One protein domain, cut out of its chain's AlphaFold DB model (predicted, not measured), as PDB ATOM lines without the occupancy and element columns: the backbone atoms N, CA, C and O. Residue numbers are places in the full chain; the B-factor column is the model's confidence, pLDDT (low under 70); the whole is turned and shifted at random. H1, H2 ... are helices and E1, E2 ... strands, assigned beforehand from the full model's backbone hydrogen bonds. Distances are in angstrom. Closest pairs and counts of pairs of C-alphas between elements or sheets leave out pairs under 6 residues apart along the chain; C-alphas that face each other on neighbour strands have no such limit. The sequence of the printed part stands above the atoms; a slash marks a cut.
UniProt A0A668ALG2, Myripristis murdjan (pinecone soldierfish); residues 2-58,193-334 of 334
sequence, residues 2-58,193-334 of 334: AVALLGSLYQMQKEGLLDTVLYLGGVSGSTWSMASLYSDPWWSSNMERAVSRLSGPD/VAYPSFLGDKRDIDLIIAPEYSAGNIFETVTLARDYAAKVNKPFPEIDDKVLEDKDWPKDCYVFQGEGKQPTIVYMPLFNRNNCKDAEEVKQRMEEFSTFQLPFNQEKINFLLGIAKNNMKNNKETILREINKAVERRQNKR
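What this domain is: This is residues 2 to 58 and 193 to 334 of the 334 residues of a protein of Myripristis murdjan (pinecone soldierfish) (UniProt A0A668ALG2). A small sheet of three strands, E1, E3 and E2, lies near the middle, with the long helix H9 running along its strands over one face. Joined to H9 by a tight link, H8 crosses H1 at a steep tilt, and H1 is the core of a helical group that also holds H2 and H3; H4 and H5 make a loose pair, and H6 and H7 are the elements farthest out. The printed part has 199 residues, mostly helix by its named elements, in the order H1 H2 H3 H4 E1 H5 H6 E2 E3 H7 H8 H9. The mixed sheet has the order E1 E3 E2. The whole is compact, with a radius of gyration of the C-alphas of 16.8 A and spans of 53 by 41 by 30 A.

Where its parts are: H1 is residues 2 to 14, 18.7 A long, beginning at C-alpha 2 (-8.848, -2.698, -22.765). H2 is residues 29 to 38, 14.9 A, and H3 is residues 47 to 52. After the cut come H4, residues 195 to 198, and E1, residues 207 to 212, 15.4 A from C-alpha 207 (8.874, 4.638, -34.211). H5 is residues 220 to 231, 16.4 A, H6 residues 241 to 246, E2 residues 254 to 256 and E3 residues 264 to 269, 16.3 A. H7 is residues 279 to 288, H8 residues 298 to 314, 23.9 A, and H9 residues 316 to 333, 25.8 A, ending at C-alpha 333 (23.174, 5.675, -39.166).

How they stand to each other: H1, the hub, touches H8 at a steep tilt of 44 degrees, closest at the C-alphas of Gly 7 and Leu 305, 4.7 A apart. With residues 2 to 6 alone it touches H2, closest at the C-alphas of Ala 2 and Ser 30, 4.7 A. It touches H3 at the C-alphas of Tyr 10 and Met 47, 5.2 A. E1 and E3 are parallel, with N 208 and O 264 at 2.8 A. E2 and E3, a hairpin, are antiparallel, with N 256 and O 265 at 2.8 A. H9 and the sheet make two layers, a helix on one face of a sheet: H9 is over E3 at a height over the sheet of 9.0 A, along the strands. H1, H5 and H8 only graze the sheet. H4 and H5 only just touch, with 3 pairs of C-alphas within 8 A, the closest those of Tyr 195 and Ala 225, 6.3 A. H6 and H7 are apart and not on the sheet. Every O i to N i+4 pair is within hydrogen-bond range in H1, H3, H5, H7, H8 and H9, against 5 of 6 in H2 and 0 of 2 in H6, where 3 of 3 O i to N i+3 pairs are; H4 is too short for such a pair.

The domain as a whole: The C-alphas of Asp 58 and Arg 334 are the two farthest apart, at 54.2 A. Residues 59 to 192 are not printed, and C-alphas 58 and 193 are 28.9 A apart across the cut. Of the links printed whole, H1 to H2 is long. The model's pLDDT is under 70 at residues 57, 58 and 334.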
ATOM      1  N   ALA A   2      -8.977  -1.231 -22.649       87.69
ATOM      2  CA  ALA A   2      -8.848  -2.698 -22.765       87.69
ATOM      3  C   ALA A   2      -9.370  -3.299 -24.093       87.69
ATOM      4  O   ALA A   2      -8.618  -3.822 -24.916       87.69
ATOM      5  N   VAL A   3     -10.671  -3.147 -24.363       93.12
ATOM      6  CA  VAL A   3     -11.314  -3.685 -25.577       93.12
ATOM      7  C   VAL A   3     -10.695  -3.120 -26.864       93.12
ATOM      8  O   VAL A   3     -10.458  -3.858 -27.822       93.12
ATOM      9  N   ALA A   4     -10.399  -1.818 -26.888       96.25
ATOM     10  CA  ALA A   4      -9.829  -1.152 -28.057       96.25
ATOM     11  C   ALA A   4      -8.391  -1.624 -28.350       96.25
ATOM     12  O   ALA A   4      -8.050  -1.839 -29.516       96.25
ATOM     13  N   LEU A   5      -7.578  -1.866 -27.313       95.44
ATOM     14  CA  LEU A   5      -6.231  -2.421 -27.460       95.44
ATOM     15  C   LEU A   5      -6.268  -3.809 -28.104       95.44
ATOM     16  O   LEU A   5      -5.541  -4.059 -29.064       95.44
ATOM     17  N   LEU A   6      -7.157  -4.692 -27.640       95.69
ATOM     18  CA  LEU A   6      -7.322  -6.022 -28.235       95.69
ATOM     19  C   LEU A   6      -7.746  -5.947 -29.705       95.69
ATOM     20  O   LEU A   6      -7.226  -6.697 -30.528       95.69
ATOM     21  N   GLY A   7      -8.643  -5.021 -30.056       97.62
ATOM     22  CA  GLY A   7      -9.034  -4.788 -31.449       97.62
ATOM     23  C   GLY A   7      -7.870  -4.310 -32.316       97.62
ATOM     24  O   GLY A   7      -7.674  -4.806 -33.423       97.62
ATOM     25  N   SER A   8      -7.063  -3.398 -31.779       98.12
ATOM     26  CA  SER A   8      -5.875  -2.879 -32.451       98.12
ATOM     27  C   SER A   8      -4.827  -3.967 -32.697       98.12
ATOM     28  O   SER A   8      -4.430  -4.182 -33.840       98.12
ATOM     29  N   LEU A   9      -4.446  -4.715 -31.658       97.62
ATOM     30  CA  LEU A   9      -3.474  -5.808 -31.760       97.62
ATOM     31  C   LEU A   9      -3.971  -6.936 -32.671       97.62
ATOM     32  O   LEU A   9      -3.201  -7.457 -33.476       97.62
ATOM     33  N   TYR A  10      -5.268  -7.263 -32.612       97.50
ATOM     34  CA  TYR A  10      -5.882  -8.227 -33.523       97.50
ATOM     35  C   TYR A  10      -5.690  -7.805 -34.978       97.50
ATOM     36  O   TYR A  10      -5.274  -8.610 -35.811       97.50
ATOM     37  N   GLN A  11      -5.982  -6.544 -35.305       98.31
ATOM     38  CA  GLN A  11      -5.830  -6.094 -36.681       98.31
ATOM     39  C   GLN A  11      -4.357  -6.006 -37.084       98.31
ATOM     40  O   GLN A  11      -4.022  -6.395 -38.199       98.31
ATOM     41  N   MET A  12      -3.465  -5.575 -36.190       97.88
ATOM     42  CA  MET A  12      -2.025  -5.598 -36.457       97.88
ATOM     43  C   MET A  12      -1.531  -7.013 -36.771       97.88
ATOM     44  O   MET A  12      -0.745  -7.176 -37.701       97.88
ATOM     45  N   GLN A  13      -2.018  -8.038 -36.063       97.06
ATOM     46  CA  GLN A  13      -1.713  -9.431 -36.390       97.06
ATOM     47  C   GLN A  13      -2.217  -9.790 -37.796       97.06
ATOM     48  O   GLN A  13      -1.471 -10.340 -38.603       97.06
ATOM     49  N   LYS A  14      -3.471  -9.447 -38.123       97.44
ATOM     50  CA  LYS A  14      -4.063  -9.735 -39.442       97.44
ATOM     51  C   LYS A  14      -3.348  -9.069 -40.603       97.44
ATOM     52  O   LYS A  14      -3.310  -9.641 -41.688       97.44
ATOM     53  N   GLU A  15      -2.784  -7.893 -40.377       96.44
ATOM     54  CA  GLU A  15      -2.039  -7.151 -41.391       96.44
ATOM     55  C   GLU A  15      -0.540  -7.491 -41.422       96.44
ATOM     56  O   GLU A  15       0.184  -6.902 -42.225       96.44
ATOM     57  N   GLY A  16      -0.065  -8.419 -40.577       95.75
ATOM     58  CA  GLY A  16       1.354  -8.786 -40.475       95.75
ATOM     59  C   GLY A  16       2.236  -7.699 -39.846       95.75
ATOM     60  O   GLY A  16       3.450  -7.710 -40.015       95.75
ATOM     61  N   LEU A  17       1.633  -6.738 -39.142       96.25
ATOM     62  CA  LEU A  17       2.333  -5.641 -38.471       96.25
ATOM     63  C   LEU A  17       2.797  -6.021 -37.065       96.25
ATOM     64  O   LEU A  17       3.778  -5.463 -36.583       96.25
ATOM     65  N   LEU A  18       2.102  -6.940 -36.390       95.19
ATOM     66  CA  LEU A  18       2.384  -7.249 -34.985       95.19
ATOM     67  C   LEU A  18       3.798  -7.815 -34.781       95.19
ATOM     68  O   LEU A  18       4.467  -7.418 -33.834       95.19
ATOM     69  N   ASP A  19       4.293  -8.631 -35.713       93.19
ATOM     70  CA  ASP A  19       5.648  -9.207 -35.659       93.19
ATOM     71  C   ASP A  19       6.765  -8.162 -35.848       93.19
ATOM     72  O   ASP A  19       7.939  -8.449 -35.624       93.19
ATOM     73  N   THR A  20       6.417  -6.935 -36.252       93.75
ATOM     74  CA  THR A  20       7.367  -5.813 -36.363       93.75
ATOM     75  C   THR A  20       7.516  -5.027 -35.056       93.75
ATOM     76  O   THR A  20       8.392  -4.169 -34.946       93.75
ATOM     77  N   VAL A  21       6.669  -5.304 -34.058       92.75
ATOM     78  CA  VAL A  21       6.638  -4.593 -32.776       92.75
ATOM     79  C   VAL A  21       7.583  -5.262 -31.782       92.75
ATOM     80  O   VAL A  21       7.392  -6.415 -31.408       92.75
ATOM     81  N   LEU A  22       8.580  -4.513 -31.304       92.75
ATOM     82  CA  LEU A  22       9.528  -5.004 -30.296       92.75
ATOM     83  C   LEU A  22       9.037  -4.800 -28.855       92.75
ATOM     84  O   LEU A  22       9.334  -5.605 -27.978       92.75
ATOM     85  N   TYR A  23       8.295  -3.719 -28.606       92.88
ATOM     86  CA  TYR A  23       7.799  -3.372 -27.278       92.88
ATOM     87  C   TYR A  23       6.316  -3.020 -27.322       92.88
ATOM     88  O   TYR A  23       5.869  -2.295 -28.208       92.88
ATOM     89  N   LEU A  24       5.577  -3.480 -26.314       92.31
ATOM     90  CA  LEU A  24       4.183  -3.120 -26.078       92.31
ATOM     91  C   LEU A  24       4.071  -2.473 -24.697       92.31
ATOM     92  O   LEU A  24       4.377  -3.113 -23.694       92.31
ATOM     93  N   GLY A  25       3.637  -1.215 -24.652       89.00
ATOM     94  CA  GLY A  25       3.409  -0.480 -23.409       89.00
ATOM     95  C   GLY A  25       1.946  -0.108 -23.236       89.00
ATOM     96  O   GLY A  25       1.240   0.157 -24.207       89.00
ATOM     97  N   GLY A  26       1.507  -0.051 -21.985       84.81
ATOM     98  CA  GLY A  26       0.160   0.356 -21.614       84.81
ATOM     99  C   GLY A  26       0.154   1.047 -20.260       84.81
ATOM    100  O   GLY A  26       1.107   0.934 -19.495       84.81
ATOM    101  N   VAL A  27      -0.918   1.784 -19.998       77.81
ATOM    102  CA  VAL A  27      -1.246   2.367 -18.693       77.81
ATOM    103  C   VAL A  27      -2.713   2.076 -18.398       77.81
ATOM    104  O   VAL A  27      -3.496   1.875 -19.338       77.81
ATOM    105  N   SER A  28      -3.081   2.055 -17.117       80.06
ATOM    106  CA  SER A  28      -4.465   1.885 -16.666       80.06
ATOM    107  C   SER A  28      -5.177   0.730 -17.396       80.06
ATOM    108  O   SER A  28      -4.589  -0.327 -17.591       80.06
ATOM    109  N   GLY A  29      -6.401   0.911 -17.898       76.94
ATOM    110  CA  GLY A  29      -7.174  -0.165 -18.536       76.94
ATOM    111  C   GLY A  29      -6.514  -0.900 -19.722       76.94
ATOM    112  O   GLY A  29      -6.991  -1.965 -20.100       76.94
ATOM    113  N   SER A  30      -5.442  -0.389 -20.340       82.81
ATOM    114  CA  SER A  30      -4.677  -1.155 -21.345       82.81
ATOM    115  C   SER A  30      -3.888  -2.316 -20.721       82.81
ATOM    116  O   SER A  30      -3.674  -3.339 -21.374       82.81
ATOM    117  N   THR A  31      -3.484  -2.187 -19.454       76.50
ATOM    118  CA  THR A  31      -2.688  -3.193 -18.735       76.50
ATOM    119  C   THR A  31      -3.473  -4.476 -18.496       76.50
ATOM    120  O   THR A  31      -2.890  -5.551 -18.584       76.50
ATOM    121  N   TRP A  32      -4.794  -4.392 -18.309       77.75
ATOM    122  CA  TRP A  32      -5.667  -5.559 -18.132       77.75
ATOM    123  C   TRP A  32      -5.655  -6.458 -19.368       77.75
ATOM    124  O   TRP A  32      -5.510  -7.677 -19.285       77.75
ATOM    125  N   SER A  33      -5.741  -5.850 -20.552       82.19
ATOM    126  CA  SER A  33      -5.623  -6.592 -21.804       82.19
ATOM    127  C   SER A  33      -4.231  -7.164 -21.986       82.19
ATOM    128  O   SER A  33      -4.114  -8.324 -22.363       82.19
ATOM    129  N   MET A  34      -3.181  -6.394 -21.690       81.75
ATOM    130  CA  MET A  34      -1.809  -6.892 -21.778       81.75
ATOM    131  C   MET A  34      -1.600  -8.098 -20.870       81.75
ATOM    132  O   MET A  34      -1.110  -9.121 -21.325       81.75
ATOM    133  N   ALA A  35      -2.008  -8.022 -19.613       73.56
ATOM    134  CA  ALA A  35      -1.779  -9.099 -18.671       73.56
ATOM    135  C   ALA A  35      -2.598 -10.358 -19.018       73.56
ATOM    136  O   ALA A  35      -2.074 -11.471 -18.970       73.56
ATOM    137  N   SER A  36      -3.830 -10.189 -19.521       78.62
ATOM    138  CA  SER A  36      -4.581 -11.297 -20.123       78.62
ATOM    139  C   SER A  36      -3.859 -11.900 -21.336       78.62
ATOM    140  O   SER A  36      -3.807 -13.125 -21.463       78.62
ATOM    141  N   LEU A  37      -3.267 -11.088 -22.217       81.56
ATOM    142  CA  LEU A  37      -2.497 -11.569 -23.370       81.56
ATOM    143  C   LEU A  37      -1.243 -12.336 -22.938       81.56
ATOM    144  O   LEU A  37      -1.074 -13.482 -23.339       81.56
ATOM    145  N   TYR A  38      -0.409 -11.755 -22.074       80.69
ATOM    146  CA  TYR A  38       0.849 -12.360 -21.624       80.69
ATOM    147  C   TYR A  38       0.662 -13.636 -20.787       80.69
ATOM    148  O   TYR A  38       1.612 -14.400 -20.643       80.69
ATOM    149  N   SER A  39      -0.554 -13.926 -20.305       77.75
ATOM    150  CA  SER A  39      -0.888 -15.233 -19.714       77.75
ATOM    151  C   SER A  39      -0.934 -16.390 -20.733       77.75
ATOM    152  O   SER A  39      -0.894 -17.555 -20.342       77.75
ATOM    153  N   ASP A  40      -1.016 -16.097 -22.038       81.81
ATOM    154  CA  ASP A  40      -0.907 -17.076 -23.123       81.81
ATOM    155  C   ASP A  40       0.415 -16.854 -23.872       81.81
ATOM    156  O   ASP A  40       0.529 -15.882 -24.618       81.81
ATOM    157  N   PRO A  41       1.413 -17.751 -23.750       84.69
ATOM    158  CA  PRO A  41       2.700 -17.605 -24.433       84.69
ATOM    159  C   PRO A  41       2.609 -17.473 -25.962       84.69
ATOM    160  O   PRO A  41       3.569 -17.046 -26.597       84.69
ATOM    161  N   TRP A  42       1.469 -17.833 -26.562       87.00
ATOM    162  CA  TRP A  42       1.234 -17.803 -28.007       87.00
ATOM    163  C   TRP A  42       0.249 -16.710 -28.438       87.00
ATOM    164  O   TRP A  42      -0.251 -16.751 -29.566       87.00
ATOM    165  N   TRP A  43      -0.051 -15.741 -27.565       88.88
ATOM    166  CA  TRP A  43      -1.089 -14.731 -27.796       88.88
ATOM    167  C   TRP A  43      -0.920 -13.978 -29.123       88.88
ATOM    168  O   TRP A  43      -1.896 -13.794 -29.847       88.88
ATOM    169  N   SER A  44       0.311 -13.603 -29.483       90.38
ATOM    170  CA  SER A  44       0.597 -12.808 -30.687       90.38
ATOM    171  C   SER A  44       0.327 -13.576 -31.982       90.38
ATOM    172  O   SER A  44       0.013 -12.978 -33.006       90.38
ATOM    173  N   SER A  45       0.383 -14.911 -31.932       90.44
ATOM    174  CA  SER A  45       0.075 -15.801 -33.056       90.44
ATOM    175  C   SER A  45      -1.403 -16.204 -33.119       90.44
ATOM    176  O   SER A  45      -1.822 -16.832 -34.092       90.44
ATOM    177  N   ASN A  46      -2.218 -15.848 -32.119       89.88
ATOM    178  CA  ASN A  46      -3.634 -16.213 -32.052       89.88
ATOM    179  C   ASN A  46      -4.472 -15.149 -31.319       89.88
ATOM    180  O   ASN A  46      -5.009 -15.390 -30.230       89.88
ATOM    181  N   MET A  47      -4.626 -13.970 -31.930       93.31
ATOM    182  CA  MET A  47      -5.465 -12.917 -31.356       93.31
ATOM    183  C   MET A  47      -6.956 -13.263 -31.394       93.31
ATOM    184  O   MET A  47      -7.716 -12.671 -30.631       93.31
ATOM    185  N   GLU A  48      -7.409 -14.216 -32.218       91.06
ATOM    186  CA  GLU A  48      -8.782 -14.732 -32.161       91.06
ATOM    187  C   GLU A  48      -9.124 -15.257 -30.775       91.06
ATOM    188  O   GLU A  48     -10.165 -14.897 -30.229       91.06
ATOM    189  N   ARG A  49      -8.237 -16.073 -30.194       88.19
ATOM    190  CA  ARG A  49      -8.426 -16.614 -28.847       88.19
ATOM    191  C   ARG A  49      -8.440 -15.501 -27.803       88.19
ATOM    192  O   ARG A  49      -9.251 -15.541 -26.880       88.19
ATOM    193  N   ALA A  50      -7.559 -14.513 -27.936       87.19
ATOM    194  CA  ALA A  50      -7.531 -13.375 -27.024       87.19
ATOM    195  C   ALA A  50      -8.837 -12.570 -27.085       87.19
ATOM    196  O   ALA A  50      -9.429 -12.261 -26.055       87.19
ATOM    197  N   VAL A  51      -9.329 -12.288 -28.292       89.50
ATOM    198  CA  VAL A  51     -10.594 -11.580 -28.511       89.50
ATOM    199  C   VAL A  51     -11.792 -12.412 -28.056       89.50
ATOM    200  O   VAL A  51     -12.722 -11.845 -27.492       89.50
ATOM    201  N   SER A  52     -11.783 -13.739 -28.228       88.56
ATOM    202  CA  SER A  52     -12.903 -14.588 -27.796       88.56
ATOM    203  C   SER A  52     -13.109 -14.582 -26.283       88.56
ATOM    204  O   SER A  52     -14.209 -14.872 -25.833       88.56
ATOM    205  N   ARG A  53     -12.090 -14.219 -25.489       84.31
ATOM    206  CA  ARG A  53     -12.225 -14.041 -24.031       84.31
ATOM    207  C   ARG A  53     -13.074 -12.826 -23.651       84.31
ATOM    208  O   ARG A  53     -13.550 -12.762 -22.526       84.31
ATOM    209  N   LEU A  54     -13.275 -11.880 -24.573       81.56
ATOM    210  CA  LEU A  54     -14.224 -10.777 -24.395       81.56
ATOM    211  C   LEU A  54     -15.677 -11.214 -24.606       81.56
ATOM    212  O   LEU A  54     -16.586 -10.431 -24.350       81.56
ATOM    213  N   SER A  55     -15.895 -12.424 -25.126       73.19
ATOM    214  CA  SER A  55     -17.217 -13.001 -25.323       73.19
ATOM    215  C   SER A  55     -17.542 -13.929 -24.159       73.19
ATOM    216  O   SER A  55     -16.890 -14.951 -23.961       73.19
ATOM    217  N   GLY A  56     -18.563 -13.572 -23.388       70.12
ATOM    218  CA  GLY A  56     -19.003 -14.312 -22.211       70.12
ATOM    219  C   GLY A  56     -20.405 -13.880 -21.783       70.12
ATOM    220  O   GLY A  56     -20.965 -12.964 -22.389       70.12
ATOM    221  N   PRO A  57     -21.006 -14.549 -20.785       67.31
ATOM    222  CA  PRO A  57     -22.243 -14.062 -20.185       67.31
ATOM    223  C   PRO A  57     -22.024 -12.659 -19.601       67.31
ATOM    224  O   PRO A  57     -20.934 -12.357 -19.109       67.31
ATOM    225  N   ASP A  58     -23.056 -11.814 -19.656       66.38
ATOM    226  CA  ASP A  58     -23.011 -10.495 -19.027       66.38
ATOM    227  C   ASP A  58     -22.699 -10.646 -17.531       66.38
ATOM    228  O   ASP A  58     -23.288 -11.483 -16.842       66.38
ATOM    229  N   VAL A 193      -0.926   7.682 -21.687       81.94
ATOM    230  CA  VAL A 193      -0.195   6.842 -22.639       81.94
ATOM    231  C   VAL A 193       1.214   6.625 -22.084       81.94
ATOM    232  O   VAL A 193       1.835   7.556 -21.573       81.94
ATOM    233  N   ALA A 194       1.753   5.413 -22.230       84.94
ATOM    234  CA  ALA A 194       3.049   4.999 -21.685       84.94
ATOM    235  C   ALA A 194       4.281   5.619 -22.389       84.94
ATOM    236  O   ALA A 194       5.314   4.960 -22.501       84.94
ATOM    237  N   TYR A 195       4.208   6.862 -22.884       90.00
ATOM    238  CA  TYR A 195       5.334   7.524 -23.554       90.00
ATOM    239  C   TYR A 195       6.626   7.497 -22.722       90.00
ATOM    240  O   TYR A 195       7.656   7.142 -23.289       90.00
ATOM    241  N   PRO A 196       6.628   7.792 -21.407       87.88
ATOM    242  CA  PRO A 196       7.876   7.899 -20.640       87.88
ATOM    243  C   PRO A 196       8.754   6.643 -20.649       87.88
ATOM    244  O   PRO A 196       9.978   6.762 -20.697       87.88
ATOM    245  N   SER A 197       8.155   5.452 -20.722       85.94
ATOM    246  CA  SER A 197       8.869   4.176 -20.893       85.94
ATOM    247  C   SER A 197       9.650   4.073 -22.211       85.94
ATOM    248  O   SER A 197      10.603   3.300 -22.320       85.94
ATOM    249  N   PHE A 198       9.276   4.850 -23.226       89.00
ATOM    250  CA  PHE A 198       9.841   4.801 -24.578       89.00
ATOM    251  C   PHE A 198      10.697   6.018 -24.946       89.00
ATOM    252  O   PHE A 198      11.296   6.030 -26.016       89.00
ATOM    253  N   LEU A 199      10.782   7.026 -24.072       84.06
ATOM    254  CA  LEU A 199      11.546   8.261 -24.308       84.06
ATOM    255  C   LEU A 199      12.969   8.230 -23.715       84.06
ATOM    256  O   LEU A 199      13.679   9.234 -23.746       84.06
ATOM    257  N   GLY A 200      13.389   7.107 -23.126       72.12
ATOM    258  CA  GLY A 200      14.667   6.969 -22.420       72.12
ATOM    259  C   GLY A 200      15.790   6.336 -23.244       72.12
ATOM    260  O   GLY A 200      15.548   5.583 -24.176       72.12
ATOM    261  N   ASP A 201      17.043   6.549 -22.826       73.44
ATOM    262  CA  ASP A 201      18.239   6.007 -23.500       73.44
ATOM    263  C   ASP A 201      18.338   4.470 -23.445       73.44
ATOM    264  O   ASP A 201      19.105   3.864 -24.188       73.44
ATOM    265  N   LYS A 202      17.554   3.835 -22.563       81.50
ATOM    266  CA  LYS A 202      17.483   2.376 -22.414       81.50
ATOM    267  C   LYS A 202      16.904   1.693 -23.653       81.50
ATOM    268  O   LYS A 202      17.241   0.546 -23.931       81.50
ATOM    269  N   ARG A 203      16.021   2.386 -24.377       87.38
ATOM    270  CA  ARG A 203      15.369   1.881 -25.584       87.38
ATOM    271  C   ARG A 203      15.619   2.862 -26.719       87.38
ATOM    272  O   ARG A 203      15.118   3.978 -26.712       87.38
ATOM    273  N   ASP A 204      16.383   2.427 -27.710       88.75
ATOM    274  CA  ASP A 204      16.603   3.182 -28.943       88.75
ATOM    275  C   ASP A 204      15.360   3.045 -29.837       88.75
ATOM    276  O   ASP A 204      15.314   2.179 -30.704       88.75
ATOM    277  N   ILE A 205      14.298   3.803 -29.546       92.81
ATOM    278  CA  ILE A 205      13.014   3.727 -30.256       92.81
ATOM    279  C   ILE A 205      13.024   4.649 -31.483       92.81
ATOM    280  O   ILE A 205      13.170   5.861 -31.351       92.81
ATOM    281  N   ASP A 206      12.793   4.099 -32.679       93.75
ATOM    282  CA  ASP A 206      12.688   4.900 -33.913       93.75
ATOM    283  C   ASP A 206      11.259   5.324 -34.256       93.75
ATOM    284  O   ASP A 206      11.058   6.339 -34.933       93.75
ATOM    285  N   LEU A 207      10.282   4.507 -33.859       96.38
ATOM    286  CA  LEU A 207       8.874   4.638 -34.211       96.38
ATOM    287  C   LEU A 207       7.999   4.192 -33.039       96.38
ATOM    288  O   LEU A 207       8.153   3.084 -32.529       96.38
ATOM    289  N   ILE A 208       7.048   5.039 -32.661       97.50
ATOM    290  CA  ILE A 208       5.992   4.736 -31.698       97.50
ATOM    291  C   ILE A 208       4.668   4.723 -32.456       97.50
ATOM    292  O   ILE A 208       4.284   5.722 -33.063       97.50
ATOM    293  N   ILE A 209       3.952   3.605 -32.401       97.62
ATOM    294  CA  ILE A 209       2.561   3.520 -32.847       97.62
ATOM    295  C   ILE A 209       1.701   3.744 -31.603       97.62
ATOM    296  O   ILE A 209       1.731   2.928 -30.684       97.62
ATOM    297  N   ALA A 210       0.970   4.856 -31.559       96.69
ATOM    298  CA  ALA A 210       0.211   5.315 -30.399       96.69
ATOM    299  C   ALA A 210      -1.296   5.387 -30.711       96.69
ATOM    300  O   ALA A 210      -1.815   6.450 -31.065       96.69
ATOM    301  N   PRO A 211      -2.022   4.262 -30.596       95.88
ATOM    302  CA  PRO A 211      -3.477   4.280 -30.550       95.88
ATOM    303  C   PRO A 211      -3.936   5.006 -29.286       95.88
ATOM    304  O   PRO A 211      -3.559   4.625 -28.178       95.88
ATOM    305  N   GLU A 212      -4.750   6.042 -29.448       92.38
ATOM    306  CA  GLU A 212      -5.210   6.868 -28.340       92.38
ATOM    307  C   GLU A 212      -6.606   6.434 -27.889       92.38
ATOM    308  O   GLU A 212      -7.572   6.533 -28.648       92.38
ATOM    309  N   TYR A 213      -6.710   5.961 -26.644       91.75
ATOM    310  CA  TYR A 213      -7.951   5.440 -26.057       91.75
ATOM    311  C   TYR A 213      -8.467   6.266 -24.875       91.75
ATOM    312  O   TYR A 213      -9.396   5.822 -24.194       91.75
ATOM    313  N   SER A 214      -7.844   7.408 -24.583       84.12
ATOM    314  CA  SER A 214      -8.284   8.308 -23.521       84.12
ATOM    315  C   SER A 214      -9.660   8.879 -23.829       84.12
ATOM    316  O   SER A 214      -9.927   9.272 -24.956       84.12
ATOM    317  N   ALA A 215     -10.500   8.990 -22.800       75.62
ATOM    318  CA  ALA A 215     -11.786   9.689 -22.865       75.62
ATOM    319  C   ALA A 215     -11.655  11.218 -22.649       75.62
ATOM    320  O   ALA A 215     -12.658  11.898 -22.452       75.62
ATOM    321  N   GLY A 216     -10.422  11.742 -22.625       77.38
ATOM    322  CA  GLY A 216     -10.098  13.155 -22.403       77.38
ATOM    323  C   GLY A 216     -10.022  13.974 -23.693       77.38
ATOM    324  O   GLY A 216     -10.533  13.568 -24.737       77.38
ATOM    325  N   ASN A 217      -9.362  15.132 -23.625       85.94
ATOM    326  CA  ASN A 217      -9.203  15.984 -24.801       85.94
ATOM    327  C   ASN A 217      -8.264  15.311 -25.811       85.94
ATOM    328  O   ASN A 217      -7.177  14.841 -25.467       85.94
ATOM    329  N   ILE A 218      -8.653  15.299 -27.085       89.62
ATOM    330  CA  ILE A 218      -7.776  14.799 -28.146       89.62
ATOM    331  C   ILE A 218      -6.500  15.659 -28.175       89.62
ATOM    332  O   ILE A 218      -6.568  16.883 -28.088       89.62
ATOM    333  N   PHE A 219      -5.344  15.000 -28.289       93.44
ATOM    334  CA  PHE A 219      -3.984  15.558 -28.226       93.44
ATOM    335  C   PHE A 219      -3.462  15.950 -26.839       93.44
ATOM    336  O   PHE A 219      -2.285  16.294 -26.714       93.44
ATOM    337  N   GLU A 220      -4.265  15.847 -25.783       91.12
ATOM    338  CA  GLU A 220      -3.802  16.135 -24.421       91.12
ATOM    339  C   GLU A 220      -2.654  15.209 -24.009       91.12
ATOM    340  O   GLU A 220      -1.612  15.666 -23.554       91.12
ATOM    341  N   THR A 221      -2.777  13.907 -24.261       90.94
ATOM    342  CA  THR A 221      -1.754  12.915 -23.893       90.94
ATOM    343  C   THR A 221      -0.417  13.160 -24.590       90.94
ATOM    344  O   THR A 221       0.633  13.079 -23.954       90.94
ATOM    345  N   VAL A 222      -0.433  13.482 -25.887       94.12
ATOM    346  CA  VAL A 222       0.789  13.703 -26.673       94.12
ATOM    347  C   VAL A 222       1.431  15.059 -26.367       94.12
ATOM    348  O   VAL A 222       2.656  15.154 -26.334       94.12
ATOM    349  N   THR A 223       0.639  16.090 -26.060       93.62
ATOM    350  CA  THR A 223       1.169  17.395 -25.622       93.62
ATOM    351  C   THR A 223       1.730  17.327 -24.199       93.62
ATOM    352  O   THR A 223       2.832  17.816 -23.965       93.62
ATOM    353  N   LEU A 224       1.073  16.614 -23.277       91.44
ATOM    354  CA  LEU A 224       1.629  16.319 -21.951       91.44
ATOM    355  C   LEU A 224       2.918  15.492 -22.041       91.44
ATOM    356  O   LEU A 224       3.866  15.752 -21.301       91.44
ATOM    357  N   ALA A 225       2.992  14.529 -22.965       92.56
ATOM    358  CA  ALA A 225       4.211  13.764 -23.215       92.56
ATOM    359  C   ALA A 225       5.357  14.635 -23.747       92.56
ATOM    360  O   ALA A 225       6.485  14.491 -23.272       92.56
ATOM    361  N   ARG A 226       5.076  15.571 -24.664       94.38
ATOM    362  CA  ARG A 226       6.042  16.576 -25.140       94.38
ATOM    363  C   ARG A 226       6.578  17.417 -23.982       94.38
ATOM    364  O   ARG A 226       7.792  17.557 -23.835       94.38
ATOM    365  N   ASP A 227       5.687  17.950 -23.152       92.50
ATOM    366  CA  ASP A 227       6.055  18.840 -22.047       92.50
ATOM    367  C   ASP A 227       6.851  18.086 -20.967       92.50
ATOM    368  O   ASP A 227       7.851  18.591 -20.446       92.50
ATOM    369  N   TYR A 228       6.466  16.839 -20.679       89.69
ATOM    370  CA  TYR A 228       7.232  15.939 -19.820       89.69
ATOM    371  C   TYR A 228       8.628  15.673 -20.390       89.69
ATOM    372  O   TYR A 228       9.616  15.854 -19.676       89.69
ATOM    373  N   ALA A 229       8.732  15.304 -21.671       92.00
ATOM    374  CA  ALA A 229      10.006  15.022 -22.325       92.00
ATOM    375  C   ALA A 229      10.952  16.228 -22.263       92.00
ATOM    376  O   ALA A 229      12.120  16.071 -21.907       92.00
ATOM    377  N   ALA A 230      10.433  17.435 -22.513       92.25
ATOM    378  CA  ALA A 230      11.187  18.675 -22.368       92.25
ATOM    379  C   ALA A 230      11.686  18.871 -20.927       92.25
ATOM    380  O   ALA A 230      12.863  19.164 -20.719       92.25
ATOM    381  N   LYS A 231      10.834  18.638 -19.919       88.94
ATOM    382  CA  LYS A 231      11.214  18.763 -18.502       88.94
ATOM    383  C   LYS A 231      12.326  17.790 -18.096       88.94
ATOM    384  O   LYS A 231      13.188  18.151 -17.296       88.94
ATOM    385  N   VAL A 232      12.312  16.564 -18.623       85.94
ATOM    386  CA  VAL A 232      13.317  15.530 -18.313       85.94
ATOM    387  C   VAL A 232      14.469  15.465 -19.329       85.94
ATOM    388  O   VAL A 232      15.269  14.530 -19.283       85.94
ATOM    389  N   ASN A 233      14.588  16.464 -20.215       89.31
ATOM    390  CA  ASN A 233      15.603  16.551 -21.272       89.31
ATOM    391  C   ASN A 233      15.684  15.290 -22.154       89.31
ATOM    392  O   ASN A 233      16.773  14.795 -22.458       89.31
ATOM    393  N   LYS A 234      14.529  14.751 -22.557       91.31
ATOM    394  CA  LYS A 234      14.414  13.612 -23.475       91.31
ATOM    395  C   LYS A 234      13.991  14.059 -24.879       91.31
ATOM    396  O   LYS A 234      13.240  15.025 -25.011       91.31
ATOM    397  N   PRO A 235      14.475  13.378 -25.936       92.81
ATOM    398  CA  PRO A 235      14.127  13.725 -27.306       92.81
ATOM    399  C   PRO A 235      12.654  13.397 -27.583       92.81
ATOM    400  O   PRO A 235      12.189  12.296 -27.304       92.81
ATOM    401  N   PHE A 236      11.934  14.349 -28.166       95.81
ATOM    402  CA  PHE A 236      10.532  14.209 -28.551       95.81
ATOM    403  C   PHE A 236      10.289  14.981 -29.859       95.81
ATOM    404  O   PHE A 236      10.901  16.041 -30.021       95.81
ATOM    405  N   PRO A 237       9.478  14.466 -30.802       95.94
ATOM    406  CA  PRO A 237       9.203  15.159 -32.060       95.94
ATOM    407  C   PRO A 237       8.432  16.464 -31.842       95.94
ATOM    408  O   PRO A 237       7.659  16.603 -30.894       95.94
ATOM    409  N   GLU A 238       8.610  17.420 -32.747       94.94
ATOM    410  CA  GLU A 238       7.795  18.634 -32.752       94.94
ATOM    411  C   GLU A 238       6.325  18.300 -33.069       94.94
ATOM    412  O   GLU A 238       6.021  17.418 -33.878       94.94
ATOM    413  N   ILE A 239       5.405  19.015 -32.418       94.81
ATOM    414  CA  ILE A 239       3.966  18.939 -32.678       94.81
ATOM    415  C   ILE A 239       3.554  20.293 -33.249       94.81
ATOM    416  O   ILE A 239       3.603  21.286 -32.530       94.81
ATOM    417  N   ASP A 240       3.152  20.327 -34.522       91.25
ATOM    418  CA  ASP A 240       2.607  21.538 -35.145       91.25
ATOM    419  C   ASP A 240       1.278  21.904 -34.470       91.25
ATOM    420  O   ASP A 240       0.326  21.118 -34.492       91.25
ATOM    421  N   ASP A 241       1.202  23.106 -33.898       90.00
ATOM    422  CA  ASP A 241       0.014  23.610 -33.206       90.00
ATOM    423  C   ASP A 241      -1.234  23.628 -34.104       90.00
ATOM    424  O   ASP A 241      -2.351  23.503 -33.602       90.00
ATOM    425  N   LYS A 242      -1.079  23.689 -35.435       92.25
ATOM    426  CA  LYS A 242      -2.207  23.583 -36.381       92.25
ATOM    427  C   LYS A 242      -2.936  22.251 -36.280       92.25
ATOM    428  O   LYS A 242      -4.130  22.182 -36.550       92.25
ATOM    429  N   VAL A 243      -2.244  21.179 -35.894       92.00
ATOM    430  CA  VAL A 243      -2.878  19.869 -35.690       92.00
ATOM    431  C   VAL A 243      -3.875  19.925 -34.529       92.00
ATOM    432  O   VAL A 243      -4.887  19.229 -34.557       92.00
ATOM    433  N   LEU A 244      -3.648  20.800 -33.545       92.56
ATOM    434  CA  LEU A 244      -4.528  20.962 -32.388       92.56
ATOM    435  C   LEU A 244      -5.872  21.609 -32.757       92.56
ATOM    436  O   LEU A 244      -6.839  21.476 -32.006       92.56
ATOM    437  N   GLU A 245      -5.970  22.259 -33.922       93.75
ATOM    438  CA  GLU A 245      -7.237  22.773 -34.459       93.75
ATOM    439  C   GLU A 245      -8.218  21.634 -34.790       93.75
ATOM    440  O   GLU A 245      -9.430  21.821 -34.712       93.75
ATOM    441  N   ASP A 246      -7.715  20.427 -35.079       95.31
ATOM    442  CA  ASP A 246      -8.531  19.253 -35.396       95.31
ATOM    443  C   ASP A 246      -9.132  18.572 -34.135       95.31
ATOM    444  O   ASP A 246      -9.795  17.542 -34.262       95.31
ATOM    445  N   LYS A 247      -8.927  19.104 -32.915       93.75
ATOM    446  CA  LYS A 247      -9.240  18.426 -31.633       93.75
ATOM    447  C   LYS A 247     -10.687  17.937 -31.470       93.75
ATOM    448  O   LYS A 247     -10.900  16.885 -30.874       93.75
ATOM    449  N   ASP A 248     -11.666  18.677 -31.993       95.25
ATOM    450  CA  ASP A 248     -13.091  18.372 -31.792       95.25
ATOM    451  C   ASP A 248     -13.599  17.341 -32.813       95.25
ATOM    452  O   ASP A 248     -14.582  16.642 -32.582       95.25
ATOM    453  N   TRP A 249     -12.913  17.217 -33.951       97.06
ATOM    454  CA  TRP A 249     -13.225  16.242 -34.989       97.06
ATOM    455  C   TRP A 249     -11.915  15.809 -35.643       97.06
ATOM    456  O   TRP A 249     -11.544  16.359 -36.680       97.06
ATOM    457  N   PRO A 250     -11.154  14.884 -35.039       97.19
ATOM    458  CA  PRO A 250      -9.798  14.602 -35.485       97.19
ATOM    459  C   PRO A 250      -9.775  13.648 -36.680       97.19
ATOM    460  O   PRO A 250     -10.647  12.793 -36.820       97.19
ATOM    461  N   LYS A 251      -8.743  13.752 -37.524       97.56
ATOM    462  CA  LYS A 251      -8.353  12.706 -38.482       97.56
ATOM    463  C   LYS A 251      -8.075  11.392 -37.750       97.56
ATOM    464  O   LYS A 251      -7.816  11.365 -36.549       97.56
ATOM    465  N   ASP A 252      -8.120  10.297 -38.490       97.12
ATOM    466  CA  ASP A 252      -7.871   8.957 -37.964       97.12
ATOM    467  C   ASP A 252      -6.392   8.674 -37.680       97.12
ATOM    468  O   ASP A 252      -6.083   7.797 -36.873       97.12
ATOM    469  N   CYS A 253      -5.478   9.436 -38.288       98.06
ATOM    470  CA  CYS A 253      -4.047   9.306 -38.058       98.06
ATOM    471  C   CYS A 253      -3.281  10.620 -38.255       98.06
ATOM    472  O   CYS A 253      -3.549  11.401 -39.171       98.06
ATOM    473  N   TYR A 254      -2.274  10.815 -37.406       98.19
ATOM    474  CA  TYR A 254      -1.289  11.886 -37.470       98.19
ATOM    475  C   TYR A 254       0.111  11.291 -37.351       98.19
ATOM    476  O   TYR A 254       0.332  10.354 -36.583       98.19
ATOM    477  N   VAL A 255       1.063  11.847 -38.098       98.12
ATOM    478  CA  VAL A 255       2.476  11.467 -38.012       98.12
ATOM    479  C   VAL A 255       3.263  12.666 -37.504       98.12
ATOM    480  O   VAL A 255       3.412  13.654 -38.221       98.12
ATOM    481  N   PHE A 256       3.782  12.564 -36.285       97.69
ATOM    482  CA  PHE A 256       4.726  13.524 -35.722       97.69
ATOM    483  C   PHE A 256       6.137  13.034 -36.039       97.69
ATOM    484  O   PHE A 256       6.621  12.049 -35.474       97.69
ATOM    485  N   GLN A 257       6.758  13.659 -37.036       96.44
ATOM    486  CA  GLN A 257       8.050  13.242 -37.565       96.44
ATOM    487  C   GLN A 257       9.163  13.568 -36.562       96.44
ATOM    488  O   GLN A 257       9.346  14.721 -36.193       96.44
ATOM    489  N   GLY A 258       9.918  12.549 -36.145       93.81
ATOM    490  CA  GLY A 258      11.115  12.729 -35.327       93.81
ATOM    491  C   GLY A 258      12.371  12.913 -36.174       93.81
ATOM    492  O   GLY A 258      12.480  12.363 -37.278       93.81
ATOM    493  N   GLU A 259      13.336  13.650 -35.625       89.62
ATOM    494  CA  GLU A 259      14.681  13.824 -36.172       89.62
ATOM    495  C   GLU A 259      15.772  13.330 -35.207       89.62
ATOM    496  O   GLU A 259      15.641  13.380 -33.982       89.62
ATOM    497  N   GLY A 260      16.899  12.859 -35.753       88.31
ATOM    498  CA  GLY A 260      18.053  12.434 -34.957       88.31
ATOM    499  C   GLY A 260      17.736  11.284 -33.991       88.31
ATOM    500  O   GLY A 260      17.635  10.128 -34.413       88.31
ATOM    501  N   LYS A 261      17.652  11.597 -32.689       88.94
ATOM    502  CA  LYS A 261      17.294  10.661 -31.602       88.94
ATOM    503  C   LYS A 261      15.802  10.681 -31.239       88.94
ATOM    504  O   LYS A 261      15.393   9.926 -30.367       88.94
ATOM    505  N   GLN A 262      15.011  11.566 -31.839       93.44
ATOM    506  CA  GLN A 262      13.578  11.634 -31.573       93.44
ATOM    507  C   GLN A 262      12.865  10.480 -32.288       93.44
ATOM    508  O   GLN A 262      13.128  10.252 -33.477       93.44
ATOM    509  N   PRO A 263      11.943   9.779 -31.613       95.00
ATOM    510  CA  PRO A 263      11.090   8.813 -32.283       95.00
ATOM    511  C   PRO A 263      10.104   9.537 -33.209       95.00
ATOM    512  O   PRO A 263       9.607  10.616 -32.888       95.00
ATOM    513  N   THR A 264       9.762   8.920 -34.340       97.19
ATOM    514  CA  THR A 264       8.530   9.280 -35.059       97.19
ATOM    515  C   THR A 264       7.338   8.731 -34.276       97.19
ATOM    516  O   THR A 264       7.389   7.594 -33.812       97.19
ATOM    517  N   ILE A 265       6.250   9.490 -34.153       98.12
ATOM    518  CA  ILE A 265       5.020   9.032 -33.493       98.12
ATOM    519  C   ILE A 265       3.890   8.965 -34.523       98.12
ATOM    520  O   ILE A 265       3.554   9.968 -35.148       98.12
ATOM    521  N   VAL A 266       3.285   7.788 -34.676       98.25
ATOM    522  CA  VAL A 266       2.036   7.573 -35.416       98.25
ATOM    523  C   VAL A 266       0.898   7.578 -34.403       98.25
ATOM    524  O   VAL A 266       0.654   6.579 -33.730       98.25
ATOM    525  N   TYR A 267       0.229   8.717 -34.264       97.94
ATOM    526  CA  TYR A 267      -0.841   8.945 -33.295       97.94
ATOM    527  C   TYR A 267      -2.211   8.715 -33.941       97.94
ATOM    528  O   TYR A 267      -2.497   9.272 -35.004       97.94
ATOM    529  N   MET A 268      -3.056   7.888 -33.321       97.75
ATOM    530  CA  MET A 268      -4.328   7.439 -33.909       97.75
ATOM    531  C   MET A 268      -5.492   7.560 -32.917       97.75
ATOM    532  O   MET A 268      -5.663   6.674 -32.073       97.75
ATOM    533  N   PRO A 269      -6.319   8.615 -33.015       97.19
ATOM    534  CA  PRO A 269      -7.530   8.766 -32.211       97.19
ATOM    535  C   PRO A 269      -8.540   7.641 -32.440       97.19
ATOM    536  O   PRO A 269      -8.834   7.272 -33.582       97.19
ATOM    537  N   LEU A 270      -9.126   7.129 -31.354       97.19
ATOM    538  CA  LEU A 270     -10.146   6.082 -31.422       97.19
ATOM    539  C   LEU A 270     -11.400   6.528 -32.188       97.19
ATOM    540  O   LEU A 270     -11.817   5.852 -33.129       97.19
ATOM    541  N   PHE A 271     -11.965   7.677 -31.821       97.31
ATOM    542  CA  PHE A 271     -13.085   8.303 -32.528       97.31
ATOM    543  C   PHE A 271     -12.569   9.452 -33.392       97.31
ATOM    544  O   PHE A 271     -11.792  10.283 -32.929       97.31
ATOM    545  N   ASN A 272     -12.938   9.450 -34.673       97.38
ATOM    546  CA  ASN A 272     -12.326  10.296 -35.698       97.38
ATOM    547  C   ASN A 272     -13.252  10.483 -36.916       97.38
ATOM    548  O   ASN A 272     -14.303   9.850 -37.006       97.38
ATOM    549  N   ARG A 273     -12.851  11.314 -37.891       96.75
ATOM    550  CA  ARG A 273     -13.669  11.649 -39.082       96.75
ATOM    551  C   ARG A 273     -14.066  10.455 -39.952       96.75
ATOM    552  O   ARG A 273     -15.012  10.567 -40.723       96.75
ATOM    553  N   ASN A 274     -13.358   9.329 -39.857       96.81
ATOM    554  CA  ASN A 274     -13.676   8.136 -40.645       96.81
ATOM    555  C   ASN A 274     -14.763   7.275 -39.995       96.81
ATOM    556  O   ASN A 274     -15.362   6.444 -40.678       96.81
ATOM    557  N   ASN A 275     -15.019   7.447 -38.696       97.50
ATOM    558  CA  ASN A 275     -16.013   6.668 -37.959       97.50
ATOM    559  C   ASN A 275     -17.065   7.508 -37.211       97.50
ATOM    560  O   ASN A 275     -18.013   6.935 -36.680       97.50
ATOM    561  N   CYS A 276     -16.927   8.835 -37.217       97.62
ATOM    562  CA  CYS A 276     -17.885   9.805 -36.694       97.62
ATOM    563  C   CYS A 276     -18.165  10.873 -37.757       97.62
ATOM    564  O   CYS A 276     -17.236  11.460 -38.322       97.62
ATOM    565  N   LYS A 277     -19.445  11.160 -38.005       97.31
ATOM    566  CA  LYS A 277     -19.909  12.062 -39.071       97.31
ATOM    567  C   LYS A 277     -19.492  13.524 -38.867       97.31
ATOM    568  O   LYS A 277     -19.315  14.245 -39.843       97.31
ATOM    569  N   ASP A 278     -19.366  13.954 -37.613       97.94
ATOM    570  CA  ASP A 278     -19.074  15.325 -37.199       97.94
ATOM    571  C   ASP A 278     -18.500  15.359 -35.767       97.94
ATOM    572  O   ASP A 278     -18.351  14.326 -35.107       97.94
ATOM    573  N   ALA A 279     -18.153  16.563 -35.300       96.81
ATOM    574  CA  ALA A 279     -17.624  16.802 -33.954       96.81
ATOM    575  C   ALA A 279     -18.606  16.399 -32.839       96.81
ATOM    576  O   ALA A 279     -18.198  15.952 -31.766       96.81
ATOM    577  N   GLU A 280     -19.907  16.542 -33.092       97.19
ATOM    578  CA  GLU A 280     -20.943  16.217 -32.115       97.19
ATOM    579  C   GLU A 280     -21.036  14.701 -31.909       97.19
ATOM    580  O   GLU A 280     -21.113  14.237 -30.774       97.19
ATOM    581  N   GLU A 281     -20.931  13.905 -32.979       97.12
ATOM    582  CA  GLU A 281     -20.852  12.451 -32.848       97.12
ATOM    583  C   GLU A 281     -19.571  12.009 -32.127       97.12
ATOM    584  O   GLU A 281     -19.649  11.131 -31.273       97.12
ATOM    585  N   VAL A 282     -18.415  12.642 -32.381       96.19
ATOM    586  CA  VAL A 282     -17.184  12.347 -31.617       96.19
ATOM    587  C   VAL A 282     -17.422  12.547 -30.123       96.19
ATOM    588  O   VAL A 282     -17.121  11.657 -29.328       96.19
ATOM    589  N   LYS A 283     -18.016  13.679 -29.736       94.12
ATOM    590  CA  LYS A 283     -18.328  13.974 -28.336       94.12
ATOM    591  C   LYS A 283     -19.290  12.947 -27.730       94.12
ATOM    592  O   LYS A 283     -19.009  12.416 -26.658       94.12
ATOM    593  N   GLN A 284     -20.370  12.608 -28.433       94.38
ATOM    594  CA  GLN A 284     -21.338  11.602 -27.980       94.38
ATOM    595  C   GLN A 284     -20.687  10.231 -27.777       94.38
ATOM    596  O   GLN A 284     -20.953   9.564 -26.778       94.38
ATOM    597  N   ARG A 285     -19.786   9.818 -28.679       94.19
ATOM    598  CA  ARG A 285     -19.034   8.562 -28.538       94.19
ATOM    599  C   ARG A 285     -18.075   8.595 -27.355       94.19
ATOM    600  O   ARG A 285     -17.995   7.621 -26.613       94.19
ATOM    601  N   MET A 286     -17.377   9.706 -27.148       91.06
ATOM    602  CA  MET A 286     -16.485   9.881 -25.999       91.06
ATOM    603  C   MET A 286     -17.250   9.817 -24.668       91.06
ATOM    604  O   MET A 286     -16.760   9.219 -23.712       91.06
ATOM    605  N   GLU A 287     -18.471  10.354 -24.614       89.81
ATOM    606  CA  GLU A 287     -19.363  10.239 -23.453       89.81
ATOM    607  C   GLU A 287     -19.880   8.797 -23.266       89.81
ATOM    608  O   GLU A 287     -19.801   8.243 -22.163       89.81
ATOM    609  N   GLU A 288     -20.343   8.151 -24.344       90.44
ATOM    610  CA  GLU A 288     -20.856   6.769 -24.349       90.44
ATOM    611  C   GLU A 288     -19.803   5.741 -23.901       90.44
ATOM    612  O   GLU A 288     -20.121   4.775 -23.197       90.44
ATOM    613  N   PHE A 289     -18.549   5.946 -24.309       90.19
ATOM    614  CA  PHE A 289     -17.395   5.088 -24.024       90.19
ATOM    615  C   PHE A 289     -16.455   5.692 -22.967       90.19
ATOM    616  O   PHE A 289     -15.283   5.320 -22.890       90.19
ATOM    617  N   SER A 290     -16.978   6.592 -22.128       84.19
ATOM    618  CA  SER A 290     -16.228   7.229 -21.043       84.19
ATOM    619  C   SER A 290     -15.705   6.223 -20.009       84.19
ATOM    620  O   SER A 290     -16.229   5.117 -19.853       84.19
ATOM    621  N   THR A 291     -14.653   6.615 -19.284       76.19
ATOM    622  CA  THR A 291     -13.929   5.752 -18.334       76.19
ATOM    623  C   THR A 291     -14.802   5.234 -17.188       76.19
ATOM    624  O   THR A 291     -14.644   4.093 -16.764       76.19
ATOM    625  N   PHE A 292     -15.720   6.057 -16.676       73.56
ATOM    626  CA  PHE A 292     -16.518   5.739 -15.491       73.56
ATOM    627  C   PHE A 292     -17.951   5.373 -15.878       73.56
ATOM    628  O   PHE A 292     -18.855   6.206 -15.817       73.56
ATOM    629  N   GLN A 293     -18.153   4.114 -16.258       71.75
ATOM    630  CA  GLN A 293     -19.466   3.595 -16.635       71.75
ATOM    631  C   GLN A 293     -19.702   2.160 -16.155       71.75
ATOM    632  O   GLN A 293     -18.813   1.516 -15.601       71.75
ATOM    633  N   LEU A 294     -20.927   1.675 -16.365       72.62
ATOM    634  CA  LEU A 294     -21.295   0.279 -16.130       72.62
ATOM    635  C   LEU A 294     -20.549  -0.668 -17.088       72.62
ATOM    636  O   LEU A 294     -20.139  -0.229 -18.166       72.62
ATOM    637  N   PRO A 295     -20.410  -1.963 -16.738       74.88
ATOM    638  CA  PRO A 295     -19.810  -2.954 -17.623       74.88
ATOM    639  C   PRO A 295     -20.411  -2.913 -19.032       74.88
ATOM    640  O   PRO A 295     -21.622  -2.747 -19.207       74.88
ATOM    641  N   PHE A 296     -19.561  -3.058 -20.048       84.31
ATOM    642  CA  PHE A 296     -20.033  -3.143 -21.424       84.31
ATOM    643  C   PHE A 296     -20.824  -4.429 -21.641       84.31
ATOM    644  O   PHE A 296     -20.363  -5.511 -21.291       84.31
ATOM    645  N   ASN A 297     -21.970  -4.302 -22.305       87.00
ATOM    646  CA  ASN A 297     -22.634  -5.446 -22.915       87.00
ATOM    647  C   ASN A 297     -21.876  -5.891 -24.182       87.00
ATOM    648  O   ASN A 297     -21.018  -5.174 -24.716       87.00
ATOM    649  N   GLN A 298     -22.237  -7.060 -24.711       88.50
ATOM    650  CA  GLN A 298     -21.586  -7.615 -25.901       88.50
ATOM    651  C   GLN A 298     -21.662  -6.692 -27.134       88.50
ATOM    652  O   GLN A 298     -20.734  -6.672 -27.943       88.50
ATOM    653  N   GLU A 299     -22.737  -5.914 -27.285       91.81
ATOM    654  CA  GLU A 299     -22.900  -4.968 -28.395       91.81
ATOM    655  C   GLU A 299     -21.857  -3.846 -28.339       91.81
ATOM    656  O   GLU A 299     -21.144  -3.627 -29.319       91.81
ATOM    657  N   LYS A 300     -21.693  -3.199 -27.177       92.69
ATOM    658  CA  LYS A 300     -20.665  -2.172 -26.956       92.69
ATOM    659  C   LYS A 300     -19.256  -2.730 -27.139       92.69
ATOM    660  O   LYS A 300     -18.418  -2.069 -27.754       92.69
ATOM    661  N   ILE A 301     -18.998  -3.950 -26.653       92.69
ATOM    662  CA  ILE A 301     -17.716  -4.639 -26.861       92.69
ATOM    663  C   ILE A 301     -17.451  -4.808 -28.359       92.69
ATOM    664  O   ILE A 301     -16.401  -4.391 -28.846       92.69
ATOM    665  N   ASN A 302     -18.405  -5.376 -29.099       94.94
ATOM    666  CA  ASN A 302     -18.266  -5.629 -30.532       94.94
ATOM    667  C   ASN A 302     -18.097  -4.335 -31.329       94.94
ATOM    668  O   ASN A 302     -17.270  -4.283 -32.241       94.94
ATOM    669  N   PHE A 303     -18.846  -3.292 -30.968       96.38
ATOM    670  CA  PHE A 303     -18.738  -1.975 -31.575       96.38
ATOM    671  C   PHE A 303     -17.328  -1.405 -31.400       96.38
ATOM    672  O   PHE A 303     -16.648  -1.126 -32.387       96.38
ATOM    673  N   LEU A 304     -16.846  -1.300 -30.158       95.88
ATOM    674  CA  LEU A 304     -15.546  -0.695 -29.862       95.88
ATOM    675  C   LEU A 304     -14.387  -1.504 -30.456       95.88
ATOM    676  O   LEU A 304     -13.431  -0.944 -30.997       95.88
ATOM    677  N   LEU A 305     -14.500  -2.831 -30.402       96.62
ATOM    678  CA  LEU A 305     -13.566  -3.752 -31.030       96.62
ATOM    679  C   LEU A 305     -13.522  -3.548 -32.555       96.62
ATOM    680  O   LEU A 305     -12.440  -3.530 -33.140       96.62
ATOM    681  N   GLY A 306     -14.682  -3.381 -33.194       97.94
ATOM    682  CA  GLY A 306     -14.804  -3.103 -34.624       97.94
ATOM    683  C   GLY A 306     -14.170  -1.770 -35.022       97.94
ATOM    684  O   GLY A 306     -13.398  -1.727 -35.978       97.94
ATOM    685  N   ILE A 307     -14.425  -0.706 -34.253       98.25
ATOM    686  CA  ILE A 307     -13.808   0.611 -34.461       98.25
ATOM    687  C   ILE A 307     -12.281   0.518 -34.391       98.25
ATOM    688  O   ILE A 307     -11.595   0.944 -35.320       98.25
ATOM    689  N   ALA A 308     -11.738  -0.097 -33.338       98.19
ATOM    690  CA  ALA A 308     -10.294  -0.213 -33.166       98.19
ATOM    691  C   ALA A 308      -9.627  -1.038 -34.282       98.19
ATOM    692  O   ALA A 308      -8.567  -0.657 -34.783       98.19
ATOM    693  N   LYS A 309     -10.270  -2.132 -34.721       98.44
ATOM    694  CA  LYS A 309      -9.811  -2.922 -35.874       98.44
ATOM    695  C   LYS A 309      -9.800  -2.082 -37.150       98.44
ATOM    696  O   LYS A 309      -8.802  -2.057 -37.865       98.44
ATOM    697  N   ASN A 310     -10.881  -1.358 -37.428       98.56
ATOM    698  CA  ASN A 310     -10.987  -0.545 -38.636       98.56
ATOM    699  C   ASN A 310      -9.966   0.596 -38.657       98.56
ATOM    700  O   ASN A 310      -9.338   0.803 -39.690       98.56
ATOM    701  N   ASN A 311      -9.728   1.279 -37.534       98.44
ATOM    702  CA  ASN A 311      -8.714   2.337 -37.465       98.44
ATOM    703  C   ASN A 311      -7.318   1.808 -37.830       98.44
ATOM    704  O   ASN A 311      -6.625   2.426 -38.636       98.44
ATOM    705  N   MET A 312      -6.929   0.641 -37.305       98.19
ATOM    706  CA  MET A 312      -5.657   0.001 -37.661       98.19
ATOM    707  C   MET A 312      -5.588  -0.392 -39.132       98.19
ATOM    708  O   MET A 312      -4.590  -0.136 -39.803       98.19
ATOM    709  N   LYS A 313      -6.663  -0.989 -39.651       98.31
ATOM    710  CA  LYS A 313      -6.743  -1.411 -41.050       98.31
ATOM    711  C   LYS A 313      -6.622  -0.222 -42.002       98.31
ATOM    712  O   LYS A 313      -5.845  -0.275 -42.951       98.31
ATOM    713  N   ASN A 314      -7.361   0.850 -41.728       98.06
ATOM    714  CA  ASN A 314      -7.392   2.057 -42.553       98.06
ATOM    715  C   ASN A 314      -6.027   2.760 -42.591       98.06
ATOM    716  O   ASN A 314      -5.661   3.332 -43.613       98.06
ATOM    717  N   ASN A 315      -5.253   2.662 -41.508       98.31
ATOM    718  CA  ASN A 315      -3.968   3.348 -41.363       98.31
ATOM    719  C   ASN A 315      -2.742   2.466 -41.627       98.31
ATOM    720  O   ASN A 315      -1.610   2.935 -41.479       98.31
ATOM    721  N   LYS A 316      -2.941   1.224 -42.087       97.69
ATOM    722  CA  LYS A 316      -1.867   0.270 -42.404       97.69
ATOM    723  C   LYS A 316      -0.785   0.872 -43.297       97.69
ATOM    724  O   LYS A 316       0.394   0.759 -42.980       97.69
ATOM    725  N   GLU A 317      -1.170   1.512 -44.400       98.25
ATOM    726  CA  GLU A 317      -0.212   2.061 -45.370       98.25
ATOM    727  C   GLU A 317       0.642   3.181 -44.764       98.25
ATOM    728  O   GLU A 317       1.841   3.275 -45.028       98.25
ATOM    729  N   THR A 318       0.054   4.006 -43.892       98.56
ATOM    730  CA  THR A 318       0.804   5.015 -43.136       98.56
ATOM    731  C   THR A 318       1.774   4.353 -42.162       98.56
ATOM    732  O   THR A 318       2.944   4.725 -42.145       98.56
ATOM    733  N   ILE A 319       1.332   3.342 -41.408       98.50
ATOM    734  CA  ILE A 319       2.197   2.607 -40.474       98.50
ATOM    735  C   ILE A 319       3.372   1.960 -41.222       98.50
ATOM    736  O   ILE A 319       4.521   2.166 -40.840       98.50
ATOM    737  N   LEU A 320       3.112   1.248 -42.323       98.19
ATOM    738  CA  LEU A 320       4.150   0.615 -43.145       98.19
ATOM    739  C   LEU A 320       5.143   1.632 -43.708       98.19
ATOM    740  O   LEU A 320       6.351   1.399 -43.679       98.19
ATOM    741  N   ARG A 321       4.656   2.781 -44.190       98.38
ATOM    742  CA  ARG A 321       5.518   3.866 -44.670       98.38
ATOM    743  C   ARG A 321       6.459   4.362 -43.574       98.38
ATOM    744  O   ARG A 321       7.645   4.546 -43.839       98.38
ATOM    745  N   GLU A 322       5.957   4.580 -42.361       98.25
ATOM    746  CA  GLU A 322       6.791   5.066 -41.259       98.25
ATOM    747  C   GLU A 322       7.741   3.984 -40.714       98.25
ATOM    748  O   GLU A 322       8.869   4.314 -40.346       98.25
ATOM    749  N   ILE A 323       7.361   2.697 -40.757       97.25
ATOM    750  CA  ILE A 323       8.275   1.568 -40.490       97.25
ATOM    751  C   ILE A 323       9.428   1.573 -41.500       97.25
ATOM    752  O   ILE A 323      10.590   1.537 -41.102       97.25
ATOM    753  N   ASN A 324       9.133   1.678 -42.800       96.69
ATOM    754  CA  ASN A 324      10.164   1.697 -43.842       96.69
ATOM    755  C   ASN A 324      11.127   2.878 -43.669       96.69
ATOM    756  O   ASN A 324      12.342   2.692 -43.689       96.69
ATOM    757  N   LYS A 325      10.606   4.078 -43.386       96.19
ATOM    758  CA  LYS A 325      11.445   5.243 -43.066       96.19
ATOM    759  C   LYS A 325      12.319   5.010 -41.832       96.19
ATOM    760  O   LYS A 325      13.470   5.437 -41.818       96.19
ATOM    761  N   ALA A 326      11.799   4.368 -40.785       94.38
ATOM    762  CA  ALA A 326      12.587   4.041 -39.597       94.38
ATOM    763  C   ALA A 326      13.736   3.069 -39.928       94.38
ATOM    764  O   ALA A 326      14.868   3.286 -39.488       94.38
ATOM    765  N   VAL A 327      13.477   2.058 -40.765       94.25
ATOM    766  CA  VAL A 327      14.503   1.130 -41.269       94.25
ATOM    767  C   VAL A 327      15.579   1.873 -42.064       94.25
ATOM    768  O   VAL A 327      16.764   1.709 -41.774       94.25
ATOM    769  N   GLU A 328      15.191   2.731 -43.008       93.94
ATOM    770  CA  GLU A 328      16.124   3.543 -43.803       93.94
ATOM    771  C   GLU A 328      16.978   4.460 -42.916       93.94
ATOM    772  O   GLU A 328      18.202   4.513 -43.061       93.94
ATOM    773  N   ARG A 329      16.367   5.138 -41.931       90.50
ATOM    774  CA  ARG A 329      17.097   5.970 -40.960       90.50
ATOM    775  C   ARG A 329      18.139   5.165 -40.187       90.50
ATOM    776  O   ARG A 329      19.247   5.659 -39.988       90.50
ATOM    777  N   ARG A 330      17.818   3.939 -39.759       89.56
ATOM    778  CA  ARG A 330      18.785   3.062 -39.080       89.56
ATOM    779  C   ARG A 330      19.904   2.590 -39.995       89.56
ATOM    780  O   ARG A 330      21.043   2.516 -39.543       89.56
ATOM    781  N   GLN A 331      19.595   2.260 -41.246       90.50
ATOM    782  CA  GLN A 331      20.601   1.842 -42.222       90.50
ATOM    783  C   GLN A 331      21.598   2.967 -42.506       90.50
ATOM    784  O   GLN A 331      22.790   2.704 -42.535       90.50
ATOM    785  N   ASN A 332      21.129   4.214 -42.605       85.81
ATOM    786  CA  ASN A 332      21.980   5.381 -42.854       85.81
ATOM    787  C   ASN A 332      22.775   5.863 -41.622       85.81
ATOM    788  O   ASN A 332      23.676   6.685 -41.764       85.81
ATOM    789  N   LYS A 333      22.426   5.404 -40.410       77.38
ATOM    790  CA  LYS A 333      23.174   5.675 -39.166       77.38
ATOM    791  C   LYS A 333      24.348   4.708 -38.944       77.38
ATOM    792  O   LYS A 333      25.183   4.993 -38.086       77.38
ATOM    793  N   ARG A 334      24.362   3.561 -39.631       55.81
ATOM    794  CA  ARG A 334      25.437   2.558 -39.589       55.81
ATOM    795  C   ARG A 334      26.487   2.877 -40.638       55.81
ATOM    796  O   ARG A 334      27.672   2.624 -40.333       55.81
TER     797      ARG A 334